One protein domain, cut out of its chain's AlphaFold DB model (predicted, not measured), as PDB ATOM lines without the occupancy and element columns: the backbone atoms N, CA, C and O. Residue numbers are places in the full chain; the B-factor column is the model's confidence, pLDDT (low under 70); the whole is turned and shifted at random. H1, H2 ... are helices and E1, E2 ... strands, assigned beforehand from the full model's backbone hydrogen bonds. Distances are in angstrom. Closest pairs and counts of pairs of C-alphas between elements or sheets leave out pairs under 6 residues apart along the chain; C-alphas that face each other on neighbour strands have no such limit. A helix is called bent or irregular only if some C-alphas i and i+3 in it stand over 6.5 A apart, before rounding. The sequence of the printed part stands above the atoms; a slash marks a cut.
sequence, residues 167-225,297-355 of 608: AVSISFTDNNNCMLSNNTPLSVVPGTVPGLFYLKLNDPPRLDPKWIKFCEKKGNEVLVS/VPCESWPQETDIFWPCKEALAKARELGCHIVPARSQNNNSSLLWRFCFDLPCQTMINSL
ATOM      1  N   ALA A 167      42.636 -11.120 -16.965       29.42
ATOM      2  CA  ALA A 167      42.703 -12.548 -17.200       29.42
ATOM      3  C   ALA A 167      44.172 -12.938 -17.397       29.42
ATOM      4  O   ALA A 167      44.931 -12.229 -18.059       29.42
ATOM      5  N   VAL A 168      44.573 -14.074 -16.832       34.66
ATOM      6  CA  VAL A 168      45.851 -14.705 -17.161       34.66
ATOM      7  C   VAL A 168      45.781 -15.086 -18.635       34.66
ATOM      8  O   VAL A 168      45.213 -16.122 -18.938       34.66
ATOM      9  N   SER A 169      46.269 -14.247 -19.547       32.53
ATOM     10  CA  SER A 169      46.325 -14.532 -20.983       32.53
ATOM     11  C   SER A 169      47.567 -15.350 -21.320       32.53
ATOM     12  O   SER A 169      48.598 -15.206 -20.668       32.53
ATOM     13  N   ILE A 170      47.452 -16.234 -22.311       40.66
ATOM     14  CA  ILE A 170      48.555 -16.859 -23.030       40.66
ATOM     15  C   ILE A 170      48.561 -16.299 -24.459       40.66
ATOM     16  O   ILE A 170      47.586 -16.420 -25.190       40.66
ATOM     17  N   SER A 171      49.662 -15.702 -24.900       37.34
ATOM     18  CA  SER A 171      49.883 -15.372 -26.318       37.34
ATOM     19  C   SER A 171      50.959 -16.290 -26.890       37.34
ATOM     20  O   SER A 171      51.940 -16.569 -26.195       37.34
ATOM     21  N   PHE A 172      50.785 -16.809 -28.117       39.12
ATOM     22  CA  PHE A 172      51.857 -17.570 -28.766       39.12
ATOM     23  C   PHE A 172      52.674 -16.666 -29.675       39.12
ATOM     24  O   PHE A 172      52.132 -15.938 -30.503       39.12
ATOM     25  N   THR A 173      53.988 -16.806 -29.585       40.31
ATOM     26  CA  THR A 173      54.915 -16.350 -30.630       40.31
ATOM     27  C   THR A 173      55.171 -17.483 -31.630       40.31
ATOM     28  O   THR A 173      54.891 -18.641 -31.310       40.31
ATOM     29  N   ASP A 174      55.723 -17.164 -32.809       36.25
ATOM     30  CA  ASP A 174      55.911 -18.030 -34.000       36.25
ATOM     31  C   ASP A 174      56.675 -19.372 -33.796       36.25
ATOM     32  O   ASP A 174      57.024 -20.042 -34.760       36.25
ATOM     33  N   ASN A 175      56.926 -19.813 -32.556       36.03
ATOM     34  CA  ASN A 175      57.680 -21.018 -32.190       36.03
ATOM     35  C   ASN A 175      57.036 -21.864 -31.058       36.03
ATOM     36  O   ASN A 175      57.763 -22.473 -30.276       36.03
ATOM     37  N   ASN A 176      55.701 -21.913 -30.917       46.50
ATOM     38  CA  ASN A 176      54.996 -22.652 -29.836       46.50
ATOM     39  C   ASN A 176      55.298 -22.169 -28.396       46.50
ATOM     40  O   ASN A 176      55.105 -22.912 -27.426       46.50
ATOM     41  N   ASN A 177      55.770 -20.930 -28.248       43.50
ATOM     42  CA  ASN A 177      56.025 -20.313 -26.948       43.50
ATOM     43  C   ASN A 177      54.831 -19.458 -26.535       43.50
ATOM     44  O   ASN A 177      54.526 -18.483 -27.213       43.50
ATOM     45  N   CYS A 178      54.230 -19.822 -25.412       50.41
ATOM     46  CA  CYS A 178      53.139 -19.169 -24.704       50.41
ATOM     47  C   CYS A 178      53.687 -18.162 -23.676       50.41
ATOM     48  O   CYS A 178      54.750 -18.401 -23.112       50.41
ATOM     49  N   MET A 179      52.979 -17.084 -23.340       45.09
ATOM     50  CA  MET A 179      53.351 -16.230 -22.194       45.09
ATOM     51  C   MET A 179      52.179 -16.005 -21.254       45.09
ATOM     52  O   MET A 179      51.182 -15.478 -21.712       45.09
ATOM     53  N   LEU A 180      52.302 -16.341 -19.963       55.22
ATOM     54  CA  LEU A 180      51.326 -15.892 -18.952       55.22
ATOM     55  C   LEU A 180      51.391 -14.361 -18.817       55.22
ATOM     56  O   LEU A 180      52.450 -13.779 -19.065       55.22
ATOM     57  N   SER A 181      50.319 -13.733 -18.323       42.72
ATOM     58  CA  SER A 181      50.155 -12.275 -18.125       42.72
ATOM     59  C   SER A 181      51.314 -11.532 -17.427       42.72
ATOM     60  O   SER A 181      51.369 -10.308 -17.488       42.72
ATOM     61  N   ASN A 182      52.261 -12.247 -16.809       46.91
ATOM     62  CA  ASN A 182      53.461 -11.705 -16.162       46.91
ATOM     63  C   ASN A 182      54.766 -11.959 -16.957       46.91
ATOM     64  O   ASN A 182      55.842 -12.000 -16.365       46.91
ATOM     65  N   ASN A 183      54.697 -12.156 -18.280       52.12
ATOM     66  CA  ASN A 183      55.833 -12.511 -19.152       52.12
ATOM     67  C   ASN A 183      56.529 -13.831 -18.789       52.12
ATOM     68  O   ASN A 183      57.682 -14.051 -19.162       52.12
ATOM     69  N   THR A 184      55.851 -14.727 -18.070       57.31
ATOM     70  CA  THR A 184      56.387 -16.061 -17.797       57.31
ATOM     71  C   THR A 184      56.308 -16.888 -19.077       57.31
ATOM     72  O   THR A 184      55.193 -17.192 -19.516       57.31
ATOM     73  N   PRO A 185      57.443 -17.297 -19.666       64.50
ATOM     74  CA  PRO A 185      57.418 -18.087 -20.878       64.50
ATOM     75  C   PRO A 185      56.948 -19.508 -20.543       64.50
ATOM     76  O   PRO A 185      57.581 -20.245 -19.790       64.50
ATOM     77  N   LEU A 186      55.816 -19.898 -21.105       72.94
ATOM     78  CA  LEU A 186      55.345 -21.269 -21.194       72.94
ATOM     79  C   LEU A 186      55.706 -21.824 -22.580       72.94
ATOM     80  O   LEU A 186      55.789 -21.091 -23.559       72.94
ATOM     81  N   SER A 187      55.912 -23.125 -22.705       76.75
ATOM     82  CA  SER A 187      55.972 -23.802 -24.001       76.75
ATOM     83  C   SER A 187      54.913 -24.890 -24.068       76.75
ATOM     84  O   SER A 187      54.625 -25.565 -23.078       76.75
ATOM     85  N   VAL A 188      54.314 -25.053 -25.246       79.25
ATOM     86  CA  VAL A 188      53.414 -26.175 -25.511       79.25
ATOM     87  C   VAL A 188      54.247 -27.382 -25.909       79.25
ATOM     88  O   VAL A 188      54.929 -27.370 -26.932       79.25
ATOM     89  N   VAL A 189      54.179 -28.441 -25.106       82.12
ATOM     90  CA  VAL A 189      54.827 -29.720 -25.403       82.12
ATOM     91  C   VAL A 189      53.757 -30.701 -25.885       82.12
ATOM     92  O   VAL A 189      52.809 -30.960 -25.141       82.12
ATOM     93  N   PRO A 190      53.874 -31.269 -27.098       79.06
ATOM     94  CA  PRO A 190      52.896 -32.223 -27.612       79.06
ATOM     95  C   PRO A 190      52.667 -33.396 -26.653       79.06
ATOM     96  O   PRO A 190      53.610 -33.981 -26.116       79.06
ATOM     97  N   GLY A 191      51.401 -33.745 -26.437       76.69
ATOM     98  CA  GLY A 191      51.018 -34.927 -25.679       76.69
ATOM     99  C   GLY A 191      51.148 -36.205 -26.510       76.69
ATOM    100  O   GLY A 191      51.387 -36.184 -27.715       76.69
ATOM    101  N   THR A 192      50.939 -37.355 -25.867       75.88
ATOM    102  CA  THR A 192      50.896 -38.660 -26.556       75.88
ATOM    103  C   THR A 192      49.627 -38.853 -27.390       75.88
ATOM    104  O   THR A 192      49.570 -39.729 -28.254       75.88
ATOM    105  N   VAL A 193      48.597 -38.049 -27.129       74.69
ATOM    106  CA  VAL A 193      47.329 -38.050 -27.857       74.69
ATOM    107  C   VAL A 193      47.279 -36.780 -28.711       74.69
ATOM    108  O   VAL A 193      47.417 -35.696 -28.147       74.69
ATOM    109  N   PRO A 194      47.060 -36.886 -30.037       77.31
ATOM    110  CA  PRO A 194      46.881 -35.719 -30.901       77.31
ATOM    111  C   PRO A 194      45.827 -34.759 -30.340       77.31
ATOM    112  O   PRO A 194      44.822 -35.221 -29.806       77.31
ATOM    113  N   GLY A 195      46.062 -33.449 -30.430       76.56
ATOM    114  CA  GLY A 195      45.176 -32.415 -29.875       76.56
ATOM    115  C   GLY A 195      45.273 -32.195 -28.359       76.56
ATOM    116  O   GLY A 195      44.724 -31.212 -27.864       76.56
ATOM    117  N   LEU A 196      45.981 -33.064 -27.625       85.56
ATOM    118  CA  LEU A 196      46.311 -32.864 -26.213       85.56
ATOM    119  C   LEU A 196      47.785 -32.489 -26.062       85.56
ATOM    120  O   LEU A 196      48.642 -32.958 -26.813       85.56
ATOM    121  N   PHE A 197      48.093 -31.668 -25.066       85.88
ATOM    122  CA  PHE A 197      49.448 -31.180 -24.828       85.88
ATOM    123  C   PHE A 197      49.722 -30.922 -23.348       85.88
ATOM    124  O   PHE A 197      48.813 -30.870 -22.525       85.88
ATOM    125  N   TYR A 198      50.997 -30.777 -23.013       87.88
ATOM    126  CA  TYR A 198      51.460 -30.309 -21.717       87.88
ATOM    127  C   TYR A 198      51.842 -28.833 -21.818       87.88
ATOM    128  O   TYR A 198      52.408 -28.400 -22.823       87.88
ATOM    129  N   LEU A 199      51.568 -28.070 -20.763       87.12
ATOM    130  CA  LEU A 199      52.106 -26.722 -20.606       87.12
ATOM    131  C   LEU A 199      53.387 -26.809 -19.786       87.12
ATOM    132  O   LEU A 199      53.351 -27.174 -18.612       87.12
ATOM    133  N   LYS A 200      54.521 -26.499 -20.406       86.31
ATOM    134  CA  LYS A 200      55.836 -26.519 -19.771       86.31
ATOM    135  C   LYS A 200      56.249 -25.116 -19.362       86.31
ATOM    136  O   LYS A 200      56.131 -24.175 -20.134       86.31
ATOM    137  N   LEU A 201      56.787 -25.002 -18.160       83.69
ATOM    138  CA  LEU A 201      57.395 -23.786 -17.642       83.69
ATOM    139  C   LEU A 201      58.803 -23.625 -18.239       83.69
ATOM    140  O   LEU A 201      59.668 -24.479 -18.012       83.69
ATOM    141  N   ASN A 202      59.052 -22.553 -18.994       72.94
ATOM    142  CA  ASN A 202      60.398 -22.217 -19.448       72.94
ATOM    143  C   ASN A 202      61.097 -21.421 -18.327       72.94
ATOM    144  O   ASN A 202      60.534 -20.473 -17.789       72.94
ATOM    145  N   ASP A 203      62.310 -21.831 -17.949       71.75
ATOM    146  CA  ASP A 203      63.111 -21.245 -16.858       71.75
ATOM    147  C   ASP A 203      62.469 -21.241 -15.450       71.75
ATOM    148  O   ASP A 203      62.357 -20.190 -14.810       71.75
ATOM    149  N   PRO A 204      62.185 -22.428 -14.867       60.91
ATOM    150  CA  PRO A 204      61.647 -22.559 -13.510       60.91
ATOM    151  C   PRO A 204      62.336 -21.745 -12.394       60.91
ATOM    152  O   PRO A 204      61.616 -21.256 -11.527       60.91
ATOM    153  N   PRO A 205      63.675 -21.544 -12.358       52.44
ATOM    154  CA  PRO A 205      64.314 -20.825 -11.248       52.44
ATOM    155  C   PRO A 205      64.071 -19.306 -11.224       52.44
ATOM    156  O   PRO A 205      64.467 -18.665 -10.255       52.44
ATOM    157  N   ARG A 206      63.471 -18.712 -12.266       58.62
ATOM    158  CA  ARG A 206      63.173 -17.267 -12.325       58.62
ATOM    159  C   ARG A 206      61.702 -16.931 -12.106       58.62
ATOM    160  O   ARG A 206      61.343 -15.757 -12.150       58.62
ATOM    161  N   LEU A 207      60.859 -17.937 -11.898       59.56
ATOM    162  CA  LEU A 207      59.442 -17.706 -11.694       59.56
ATOM    163  C   LEU A 207      59.121 -17.225 -10.290       59.56
ATOM    164  O   LEU A 207      59.771 -17.599  -9.314       59.56
ATOM    165  N   ASP A 208      58.027 -16.473 -10.221       62.28
ATOM    166  CA  ASP A 208      57.299 -16.251  -8.986       62.28
ATOM    167  C   ASP A 208      57.039 -17.612  -8.296       62.28
ATOM    168  O   ASP A 208      56.384 -18.487  -8.887       62.28
ATOM    169  N   PRO A 209      57.538 -17.814  -7.059       68.00
ATOM    170  CA  PRO A 209      57.320 -19.028  -6.275       68.00
ATOM    171  C   PRO A 209      55.851 -19.462  -6.202       68.00
ATOM    172  O   PRO A 209      55.562 -20.646  -6.018       68.00
ATOM    173  N   LYS A 210      54.912 -18.529  -6.394       69.50
ATOM    174  CA  LYS A 210      53.468 -18.776  -6.387       69.50
ATOM    175  C   LYS A 210      52.983 -19.696  -7.502       69.50
ATOM    176  O   LYS A 210      52.003 -20.398  -7.278       69.50
ATOM    177  N   TRP A 211      53.647 -19.744  -8.660       71.94
ATOM    178  CA  TRP A 211      53.270 -20.654  -9.754       71.94
ATOM    179  C   TRP A 211      53.829 -22.064  -9.572       71.94
ATOM    180  O   TRP A 211      53.241 -23.033 -10.052       71.94
ATOM    181  N   ILE A 212      54.936 -22.197  -8.838       77.81
ATOM    182  CA  ILE A 212      55.607 -23.483  -8.614       77.81
ATOM    183  C   ILE A 212      54.674 -24.467  -7.897       77.81
ATOM    184  O   ILE A 212      54.683 -25.651  -8.223       77.81
ATOM    185  N   LYS A 213      53.814 -23.986  -6.986       82.94
ATOM    186  CA  LYS A 213      52.840 -24.830  -6.266       82.94
ATOM    187  C   LYS A 213      51.777 -25.467  -7.174       82.94
ATOM    188  O   LYS A 213      51.141 -26.430  -6.769       82.94
ATOM    189  N   PHE A 214      51.599 -24.939  -8.385       85.25
ATOM    190  CA  PHE A 214      50.681 -25.465  -9.398       85.25
ATOM    191  C   PHE A 214      51.392 -26.292 -10.470       85.25
ATOM    192  O   PHE A 214      50.788 -26.655 -11.478       85.25
ATOM    193  N   CYS A 215      52.684 -26.559 -10.292       87.00
ATOM    194  CA  CYS A 215      53.480 -27.307 -11.244       87.00
ATOM    195  C   CYS A 215      53.874 -28.673 -10.681       87.00
ATOM    196  O   CYS A 215      54.178 -28.820  -9.500       87.00
ATOM    197  N   GLU A 216      53.960 -29.666 -11.558       88.25
ATOM    198  CA  GLU A 216      54.507 -30.981 -11.250       88.25
ATOM    199  C   GLU A 216      55.808 -31.195 -12.018       88.25
ATOM    200  O   GLU A 216      55.951 -30.827 -13.190       88.25
ATOM    201  N   LYS A 217      56.781 -31.821 -11.355       86.12
ATOM    202  CA  LYS A 217      58.045 -32.177 -11.988       86.12
ATOM    203  C   LYS A 217      57.917 -33.546 -12.647       86.12
ATOM    204  O   LYS A 217      57.727 -34.550 -11.964       86.12
ATOM    205  N   LYS A 218      58.087 -33.601 -13.968       84.38
ATOM    206  CA  LYS A 218      58.089 -34.844 -14.747       84.38
ATOM    207  C   LYS A 218      59.438 -35.004 -15.438       84.38
ATOM    208  O   LYS A 218      59.721 -34.388 -16.463       84.38
ATOM    209  N   GLY A 219      60.310 -35.812 -14.838       84.81
ATOM    210  CA  GLY A 219      61.708 -35.910 -15.262       84.81
ATOM    211  C   GLY A 219      62.447 -34.585 -15.049       84.81
ATOM    212  O   GLY A 219      62.525 -34.089 -13.924       84.81
ATOM    213  N   ASN A 220      62.977 -34.012 -16.132       83.19
ATOM    214  CA  ASN A 220      63.676 -32.718 -16.113       83.19
ATOM    215  C   ASN A 220      62.759 -31.528 -16.429       83.19
ATOM    216  O   ASN A 220      63.226 -30.392 -16.453       83.19
ATOM    217  N   GLU A 221      61.475 -31.774 -16.684       86.38
ATOM    218  CA  GLU A 221      60.516 -30.737 -17.047       86.38
ATOM    219  C   GLU A 221      59.641 -30.360 -15.854       86.38
ATOM    220  O   GLU A 221      59.312 -31.199 -15.010       86.38
ATOM    221  N   VAL A 222      59.270 -29.083 -15.793       87.62
ATOM    222  CA  VAL A 222      58.304 -28.546 -14.834       87.62
ATOM    223  C   VAL A 222      57.050 -28.214 -15.630       87.62
ATOM    224  O   VAL A 222      57.089 -27.360 -16.517       87.62
ATOM    225  N   LEU A 223      55.972 -28.949 -15.372       88.56
ATOM    226  CA  LEU A 223      54.729 -28.886 -16.134       88.56
ATOM    227  C   LEU A 223      53.626 -28.277 -15.275       88.56
ATOM    228  O   LEU A 223      53.498 -28.630 -14.108       88.56
ATOM    229  N   VAL A 224      52.815 -27.395 -15.848       87.06
ATOM    230  CA  VAL A 224      51.668 -26.799 -15.158       87.06
ATOM    231  C   VAL A 224      50.559 -27.842 -15.043       87.06
ATOM    232  O   VAL A 224      50.104 -28.378 -16.057       87.06
ATOM    233  N   SER A 225      50.124 -28.109 -13.812       87.06
ATOM    234  CA  SER A 225      49.083 -29.084 -13.498       87.06
ATOM    235  C   SER A 225      47.701 -28.421 -13.525       87.06
ATOM    236  O   SER A 225      47.388 -27.623 -12.635       87.06
ATOM    237  N   VAL A 297      42.523 -20.625 -20.135       75.88
ATOM    238  CA  VAL A 297      43.622 -19.701 -20.372       75.88
ATOM    239  C   VAL A 297      43.458 -19.179 -21.804       75.88
ATOM    240  O   VAL A 297      43.507 -19.994 -22.728       75.88
ATOM    241  N   PRO A 298      43.189 -17.879 -22.023       72.62
ATOM    242  CA  PRO A 298      43.113 -17.274 -23.351       72.62
ATOM    243  C   PRO A 298      44.362 -17.610 -24.151       72.62
ATOM    244  O   PRO A 298      45.450 -17.630 -23.592       72.62
ATOM    245  N   CYS A 299      44.203 -17.862 -25.438       75.44
ATOM    246  CA  CYS A 299      45.261 -18.200 -26.370       75.44
ATOM    247  C   CYS A 299      45.090 -17.338 -27.619       75.44
ATOM    248  O   CYS A 299      44.253 -17.635 -28.466       75.44
ATOM    249  N   GLU A 300      45.864 -16.260 -27.740       69.56
ATOM    250  CA  GLU A 300      45.702 -15.305 -28.855       69.56
ATOM    251  C   GLU A 300      46.027 -15.923 -30.223       69.56
ATOM    252  O   GLU A 300      45.527 -15.483 -31.256       69.56
ATOM    253  N   SER A 301      46.831 -16.983 -30.236       67.12
ATOM    254  CA  SER A 301      47.376 -17.549 -31.463       67.12
ATOM    255  C   SER A 301      46.704 -18.866 -31.814       67.12
ATOM    256  O   SER A 301      46.443 -19.712 -30.962       67.12
ATOM    257  N   TRP A 302      46.446 -19.074 -33.098       75.12
ATOM    258  CA  TRP A 302      45.849 -20.316 -33.566       75.12
ATOM    259  C   TRP A 302      46.917 -21.402 -33.721       75.12
ATOM    260  O   TRP A 302      47.977 -21.125 -34.281       75.12
ATOM    261  N   PRO A 303      46.658 -22.642 -33.265       66.44
ATOM    262  CA  PRO A 303      47.673 -23.691 -33.260       66.44
ATOM    263  C   PRO A 303      48.171 -24.073 -34.657       66.44
ATOM    264  O   PRO A 303      49.332 -24.447 -34.784       66.44
ATOM    265  N   GLN A 304      47.328 -23.973 -35.694       66.44
ATOM    266  CA  GLN A 304      47.706 -24.165 -37.099       66.44
ATOM    267  C   GLN A 304      46.779 -23.377 -38.036       66.44
ATOM    268  O   GLN A 304      45.586 -23.215 -37.756       66.44
ATOM    269  N   GLU A 305      47.308 -22.941 -39.184       64.38
ATOM    270  CA  GLU A 305      46.474 -22.526 -40.313       64.38
ATOM    271  C   GLU A 305      45.780 -23.759 -40.890       64.38
ATOM    272  O   GLU A 305      46.384 -24.590 -41.563       64.38
ATOM    273  N   THR A 306      44.495 -23.901 -40.594       64.19
ATOM    274  CA  THR A 306      43.649 -24.916 -41.211       64.19
ATOM    275  C   THR A 306      42.960 -24.336 -42.442       64.19
ATOM    276  O   THR A 306      42.445 -23.209 -42.413       64.19
ATOM    277  N   ASP A 307      42.924 -25.127 -43.520       65.94
ATOM    278  CA  ASP A 307      42.138 -24.853 -44.729       65.94
ATOM    279  C   ASP A 307      40.643 -25.004 -44.416       65.94
ATOM    280  O   ASP A 307      39.981 -26.002 -44.723       65.94
ATOM    281  N   ILE A 308      40.111 -24.000 -43.727       70.56
ATOM    282  CA  ILE A 308      38.710 -23.911 -43.345       70.56
ATOM    283  C   ILE A 308      37.933 -23.295 -44.511       70.56
ATOM    284  O   ILE A 308      38.135 -22.142 -44.883       70.56
ATOM    285  N   PHE A 309      37.013 -24.078 -45.075       67.50
ATOM    286  CA  PHE A 309      36.196 -23.681 -46.230       67.50
ATOM    287  C   PHE A 309      34.931 -22.896 -45.861       67.50
ATOM    288  O   PHE A 309      34.330 -22.262 -46.724       67.50
ATOM    289  N   TRP A 310      34.509 -22.962 -44.600       75.56
ATOM    290  CA  TRP A 310      33.339 -22.262 -44.074       75.56
ATOM    291  C   TRP A 310      33.624 -21.815 -42.634       75.56
ATOM    292  O   TRP A 310      34.184 -22.613 -41.879       75.56
ATOM    293  N   PRO A 311      33.246 -20.600 -42.204       79.44
ATOM    294  CA  PRO A 311      32.319 -19.648 -42.830       79.44
ATOM    295  C   PRO A 311      32.963 -18.735 -43.881       79.44
ATOM    296  O   PRO A 311      34.087 -18.965 -44.326       79.44
ATOM    297  N   CYS A 312      32.226 -17.699 -44.306       79.00
ATOM    298  CA  CYS A 312      32.758 -16.645 -45.166       79.00
ATOM    299  C   CYS A 312      34.016 -16.007 -44.547       79.00
ATOM    300  O   CYS A 312      34.198 -16.004 -43.327       79.00
ATOM    301  N   LYS A 313      34.880 -15.430 -45.394       81.62
ATOM    302  CA  LYS A 313      36.182 -14.884 -44.971       81.62
ATOM    303  C   LYS A 313      36.075 -13.888 -43.811       81.62
ATOM    304  O   LYS A 313      36.947 -13.885 -42.953       81.62
ATOM    305  N   GLU A 314      35.013 -13.084 -43.767       84.50
ATOM    306  CA  GLU A 314      34.794 -12.106 -42.696       84.50
ATOM    307  C   GLU A 314      34.498 -12.776 -41.346       84.50
ATOM    308  O   GLU A 314      35.120 -12.445 -40.339       84.50
ATOM    309  N   ALA A 315      33.589 -13.754 -41.314       84.75
ATOM    310  CA  ALA A 315      33.279 -14.490 -40.090       84.75
ATOM    311  C   ALA A 315      34.472 -15.335 -39.621       84.75
ATOM    312  O   ALA A 315      34.706 -15.445 -38.421       84.75
ATOM    313  N   LEU A 316      35.257 -15.885 -40.554       85.00
ATOM    314  CA  LEU A 316      36.483 -16.609 -40.227       85.00
ATOM    315  C   LEU A 316      37.566 -15.674 -39.670       85.00
ATOM    316  O   LEU A 316      38.246 -16.051 -38.721       85.00
ATOM    317  N   ALA A 317      37.707 -14.460 -40.212       85.31
ATOM    318  CA  ALA A 317      38.620 -13.452 -39.678       85.31
ATOM    319  C   ALA A 317      38.236 -13.068 -38.241       85.31
ATOM    320  O   ALA A 317      39.071 -13.189 -37.350       85.31
ATOM    321  N   LYS A 318      36.956 -12.756 -37.987       87.50
ATOM    322  CA  LYS A 318      36.444 -12.484 -36.630       87.50
ATOM    323  C   LYS A 318      36.662 -13.665 -35.685       87.50
ATOM    324  O   LYS A 318      37.064 -13.486 -34.543       87.50
ATOM    325  N   ALA A 319      36.419 -14.890 -36.153       86.38
ATOM    326  CA  ALA A 319      36.671 -16.090 -35.364       86.38
ATOM    327  C   ALA A 319      38.162 -16.245 -35.021       86.38
ATOM    328  O   ALA A 319      38.482 -16.638 -33.904       86.38
ATOM    329  N   ARG A 320      39.069 -15.912 -35.950       85.25
ATOM    330  CA  ARG A 320      40.519 -15.951 -35.719       85.25
ATOM    331  C   ARG A 320      40.993 -14.869 -34.751       85.25
ATOM    332  O   ARG A 320      41.791 -15.179 -33.876       85.25
ATOM    333  N   GLU A 321      40.460 -13.654 -34.864       85.94
ATOM    334  CA  GLU A 321      40.749 -12.529 -33.960       85.94
ATOM    335  C   GLU A 321      40.392 -12.831 -32.499       85.94
ATOM    336  O   GLU A 321      41.062 -12.350 -31.591       85.94
ATOM    337  N   LEU A 322      39.377 -13.667 -32.258       84.75
ATOM    338  CA  LEU A 322      39.009 -14.115 -30.910       84.75
ATOM    339  C   LEU A 322      40.019 -15.094 -30.286       84.75
ATOM    340  O   LEU A 322      39.886 -15.420 -29.106       84.75
ATOM    341  N   GLY A 323      40.990 -15.595 -31.056       84.62
ATOM    342  CA  GLY A 323      41.931 -16.613 -30.600       84.62
ATOM    343  C   GLY A 323      41.241 -17.937 -30.260       84.62
ATOM    344  O   GLY A 323      40.173 -18.270 -30.773       84.62
ATOM    345  N   CYS A 324      41.847 -18.722 -29.384       84.94
ATOM    346  CA  CYS A 324      41.228 -19.884 -28.759       84.94
ATOM    347  C   CYS A 324      41.481 -19.859 -27.246       84.94
ATOM    348  O   CYS A 324      41.979 -18.879 -26.701       84.94
ATOM    349  N   HIS A 325      41.083 -20.909 -26.538       85.38
ATOM    350  CA  HIS A 325      41.377 -21.072 -25.116       85.38
ATOM    351  C   HIS A 325      42.095 -22.389 -24.886       85.38
ATOM    352  O   HIS A 325      41.937 -23.345 -25.641       85.38
ATOM    353  N   ILE A 326      42.849 -22.454 -23.804       84.62
ATOM    354  CA  ILE A 326      43.467 -23.671 -23.310       84.62
ATOM    355  C   ILE A 326      42.713 -24.082 -22.056       84.62
ATOM    356  O   ILE A 326      42.604 -23.311 -21.106       84.62
ATOM    357  N   VAL A 327      42.175 -25.296 -22.068       84.94
ATOM    358  CA  VAL A 327      41.380 -25.835 -20.963       84.94
ATOM    359  C   VAL A 327      41.932 -27.190 -20.523       84.94
ATOM    360  O   VAL A 327      42.568 -27.888 -21.322       84.94
ATOM    361  N   PRO A 328      41.694 -27.601 -19.270       83.38
ATOM    362  CA  PRO A 328      42.010 -28.944 -18.803       83.38
ATOM    363  C   PRO A 328      41.390 -30.025 -19.698       83.38
ATOM    364  O   PRO A 328      40.214 -29.957 -20.082       83.38
ATOM    365  N   ALA A 329      42.177 -31.042 -20.043       80.62
ATOM    366  CA  ALA A 329      41.681 -32.170 -20.816       80.62
ATOM    367  C   ALA A 329      40.867 -33.119 -19.923       80.62
ATOM    368  O   ALA A 329      41.332 -33.565 -18.877       80.62
ATOM    369  N   ARG A 330      39.662 -33.499 -20.367       69.12
ATOM    370  CA  ARG A 330      38.927 -34.620 -19.764       69.12
ATOM    371  C   ARG A 330      39.653 -35.899 -20.146       69.12
ATOM    372  O   ARG A 330      39.644 -36.264 -21.321       69.12
ATOM    373  N   SER A 331      40.254 -36.604 -19.198       58.38
ATOM    374  CA  SER A 331      40.732 -37.953 -19.479       58.38
ATOM    375  C   SER A 331      40.271 -38.943 -18.426       58.38
ATOM    376  O   SER A 331      40.248 -38.667 -17.233       58.38
ATOM    377  N   GLN A 332      39.879 -40.111 -18.930       51.53
ATOM    378  CA  GLN A 332      39.367 -41.243 -18.164       51.53
ATOM    379  C   GLN A 332      40.484 -42.025 -17.459       51.53
ATOM    380  O   GLN A 332      40.211 -42.835 -16.581       51.53
ATOM    381  N   ASN A 333      41.748 -41.781 -17.822       47.16
ATOM    382  CA  ASN A 333      42.893 -42.439 -17.207       47.16
ATOM    383  C   ASN A 333      43.527 -41.518 -16.158       47.16
ATOM    384  O   ASN A 333      43.944 -40.405 -16.487       47.16
ATOM    385  N   ASN A 334      43.687 -42.019 -14.930       45.47
ATOM    386  CA  ASN A 334      44.266 -41.326 -13.763       45.47
ATOM    387  C   ASN A 334      45.672 -40.709 -13.978       45.47
ATOM    388  O   ASN A 334      46.149 -39.978 -13.123       45.47
ATOM    389  N   ASN A 335      46.328 -40.938 -15.123       48.56
ATOM    390  CA  ASN A 335      47.640 -40.373 -15.482       48.56
ATOM    391  C   ASN A 335      47.564 -39.086 -16.332       48.56
ATOM    392  O   ASN A 335      48.531 -38.715 -17.000       48.56
ATOM    393  N   SER A 336      46.404 -38.437 -16.370       60.03
ATOM    394  CA  SER A 336      46.111 -37.309 -17.262       60.03
ATOM    395  C   SER A 336      45.946 -35.961 -16.575       60.03
ATOM    396  O   SER A 336      45.605 -34.989 -17.247       60.03
ATOM    397  N   SER A 337      46.263 -35.885 -15.281       72.62
ATOM    398  CA  SER A 337      46.197 -34.665 -14.465       72.62
ATOM    399  C   SER A 337      47.005 -33.492 -15.016       72.62
ATOM    400  O   SER A 337      46.817 -32.374 -14.563       72.62
ATOM    401  N   LEU A 338      47.895 -33.739 -15.986       85.81
ATOM    402  CA  LEU A 338      48.794 -32.762 -16.604       85.81
ATOM    403  C   LEU A 338      48.397 -32.329 -18.021       85.81
ATOM    404  O   LEU A 338      49.086 -31.503 -18.619       85.81
ATOM    405  N   LEU A 339      47.349 -32.922 -18.597       87.12
ATOM    406  CA  LEU A 339      46.996 -32.687 -19.994       87.12
ATOM    407  C   LEU A 339      46.057 -31.492 -20.154       87.12
ATOM    408  O   LEU A 339      45.034 -31.361 -19.485       87.12
ATOM    409  N   TRP A 340      46.390 -30.677 -21.141       87.06
ATOM    410  CA  TRP A 340      45.629 -29.542 -21.624       87.06
ATOM    411  C   TRP A 340      45.125 -29.818 -23.039       87.06
ATOM    412  O   TRP A 340      45.648 -30.683 -23.750       87.06
ATOM    413  N   ARG A 341      44.098 -29.082 -23.448       86.75
ATOM    414  CA  ARG A 341      43.551 -29.111 -24.804       86.75
ATOM    415  C   ARG A 341      43.178 -27.710 -25.257       86.75
ATOM    416  O   ARG A 341      42.856 -26.853 -24.436       86.75
ATOM    417  N   PHE A 342      43.143 -27.516 -26.568       86.38
ATOM    418  CA  PHE A 342      42.544 -26.322 -27.143       86.38
ATOM    419  C   PHE A 342      41.017 -26.398 -27.051       86.38
ATOM    420  O   PHE A 342      40.410 -27.463 -27.187       86.38
ATOM    421  N   CYS A 343      40.405 -25.246 -26.825       86.06
ATOM    422  CA  CYS A 343      38.977 -25.015 -26.805       86.06
ATOM    423  C   CYS A 343      38.673 -23.857 -27.755       86.06
ATOM    424  O   CYS A 343      39.230 -22.765 -27.633       86.06
ATOM    425  N   PHE A 344      37.780 -24.101 -28.709       87.69
ATOM    426  CA  PHE A 344      37.416 -23.146 -29.756       87.69
ATOM    427  C   PHE A 344      35.974 -22.664 -29.598       87.69
ATOM    428  O   PHE A 344      35.314 -22.365 -30.589       87.69
ATOM    429  N   ASP A 345      35.465 -22.598 -28.366       85.50
ATOM    430  CA  ASP A 345      34.063 -22.256 -28.115       85.50
ATOM    431  C   ASP A 345      33.694 -20.860 -28.630       85.50
ATOM    432  O   ASP A 345      32.693 -20.738 -29.335       85.50
ATOM    433  N   LEU A 346      34.521 -19.835 -28.379       86.50
ATOM    434  CA  LEU A 346      34.270 -18.478 -28.888       86.50
ATOM    435  C   LEU A 346      34.337 -18.395 -30.427       86.50
ATOM    436  O   LEU A 346      33.369 -17.916 -31.026       86.50
ATOM    437  N   PRO A 347      35.396 -18.894 -31.106       87.69
ATOM    438  CA  PRO A 347      35.399 -19.003 -32.564       87.69
ATOM    439  C   PRO A 347      34.175 -19.737 -33.100       87.69
ATOM    440  O   PRO A 347      33.492 -19.239 -33.990       87.69
ATOM    441  N   CYS A 348      33.854 -20.900 -32.530       88.44
ATOM    442  CA  CYS A 348      32.741 -21.724 -32.970       88.44
ATOM    443  C   CYS A 348      31.408 -20.987 -32.841       88.44
ATOM    444  O   CYS A 348      30.625 -20.971 -33.788       88.44
ATOM    445  N   GLN A 349      31.173 -20.313 -31.716       88.44
ATOM    446  CA  GLN A 349      29.973 -19.513 -31.500       88.44
ATOM    447  C   GLN A 349      29.855 -18.374 -32.518       88.44
ATOM    448  O   GLN A 349      28.781 -18.170 -33.081       88.44
ATOM    449  N   THR A 350      30.954 -17.683 -32.821       89.06
ATOM    450  CA  THR A 350      30.990 -16.636 -33.854       89.06
ATOM    451  C   THR A 350      30.622 -17.184 -35.231       89.06
ATOM    452  O   THR A 350      29.813 -16.579 -35.935       89.06
ATOM    453  N   MET A 351      31.132 -18.364 -35.603       88.81
ATOM    454  CA  MET A 351      30.752 -19.012 -36.864       88.81
ATOM    455  C   MET A 351      29.271 -19.420 -36.861       88.81
ATOM    456  O   MET A 351      28.563 -19.156 -37.830       88.81
ATOM    457  N   ILE A 352      28.767 -19.999 -35.768       89.69
ATOM    458  CA  ILE A 352      27.355 -20.396 -35.636       89.69
ATOM    459  C   ILE A 352      26.423 -19.182 -35.734       89.69
ATOM    460  O   ILE A 352      25.380 -19.260 -36.380       89.69
ATOM    461  N   ASN A 353      26.803 -18.045 -35.156       88.62
ATOM    462  CA  ASN A 353      26.018 -16.812 -35.222       88.62
ATOM    463  C   ASN A 353      25.961 -16.210 -36.635       88.62
ATOM    464  O   ASN A 353      25.043 -15.449 -36.925       88.62
ATOM    465  N   SER A 354      26.897 -16.571 -37.518       88.38
ATOM    466  CA  SER A 354      26.872 -16.163 -38.930       88.38
ATOM    467  C   SER A 354      25.916 -16.989 -39.802       88.38
ATOM    468  O   SER A 354      25.709 -16.660 -40.969       88.38
ATOM    469  N   LEU A 355      25.325 -18.059 -39.260       89.12
ATOM    470  CA  LEU A 355      24.373 -18.900 -39.982       89.12
ATOM    471  C   LEU A 355      23.034 -18.191 -40.205       89.12
ATOM    472  O   LEU A 355      22.529 -17.465 -39.341       89.12
TER     473      LEU A 355
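AT A GLANCE: This is residues 167 to 225 and 297 to 355 of the 608 residues of the protein "uncharacterized protein LOC106177224 isoform X2" of Lingula unguis (UniProt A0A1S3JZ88). One strongly twisted antiparallel sheet of seven strands curls like part of a barrel, the leaf E1 E2 E3 E4 facing E8 and E7 across the hinge E9. The helix pair H2 and H3 lies at one end of the length, and the small hairpin E5 and E6 with the short helix H1 lies at the other. The printed part has 118 residues, with E1 E2 E3 E4 H1 E5 E6 E7 H2 E8 E9 H3 along the chain, and its class is mixed, helices and strands. The order across the large sheet is E1 E2 E3 E4 E9 E8 E7. It is compact, with a radius of gyration of the C-alphas of 15.6 A and spans of 47 by 33 by 23 A.

HOW THE PARTS SIT: E1, residues 171 to 173, E2, residues 177 to 180, E3, residues 184 to 190, and E4, residues 196 to 201, form a meander, each strand the antiparallel neighbour of the one before, in three hairpins. N 173 and O 177 are 3.0 A apart, N 178 and O 186 2.7 A, and N 187 and O 200 2.8 A, each within hydrogen-bond range. E9, residues 340 to 343, is the antiparallel neighbour of E4, with N 197 and O 340 at 2.9 A. E9 forms a hairpin with E8, residues 324 to 328, with N 343 and O 325 at 2.7 A. E7, residues 297 to 299, is an edge strand beside E8, with N 299 and O 324 at 2.8 A. This is a folded sheet, one sheet bent back on itself, and the closest C-alphas of its edge strands E1 and E7, Ser 171 and Cys 299, are 5.4 A apart. E5, residues 215 to 218, and E6, residues 221 to 224, form a hairpin, with N 216 and O 223 at 2.8 A. The closest C-alphas of E4 and E6, Lys 200 and Leu 223, are 4.5 A apart. H1, residues 209 to 212, is not on the large sheet. H2, residues 313 to 321, touches H3, residues 345 to 353, at a shallow tilt of 23 degrees, opposite ways, with the closest C-alphas, Ala 319 and Pro 347, 4.2 A apart. H3 only grazes the large sheet, with residues 345 to 348. In H2 and H3 every O i to N i+4 pair is within hydrogen-bond range; H1 is too short for such a pair.

IN THESE COORDINATES: E1 begins at C-alpha 171, (49.883, -15.372, -26.318). E3 is 19.2 A long, E4 16.7 A and E8 13.5 A; H2 is 12.2 A and H3 12.0 A. H3 ends at C-alpha 353, (26.018, -16.812, -35.222).

THE WHOLE: The two C-alphas farthest apart, those of Pro 205 and Leu 355, are 49.2 A apart. Residues 226 to 296 are not printed, and C-alphas 225 and 297 are 12.8 A apart across the cut. The links E7 to H2 and E8 to E9 are long. The model's mean pLDDT over the printed part is 72.6, and 41 residues are under 70, among them 167 to 185, 204 to 210 and 330 to 336.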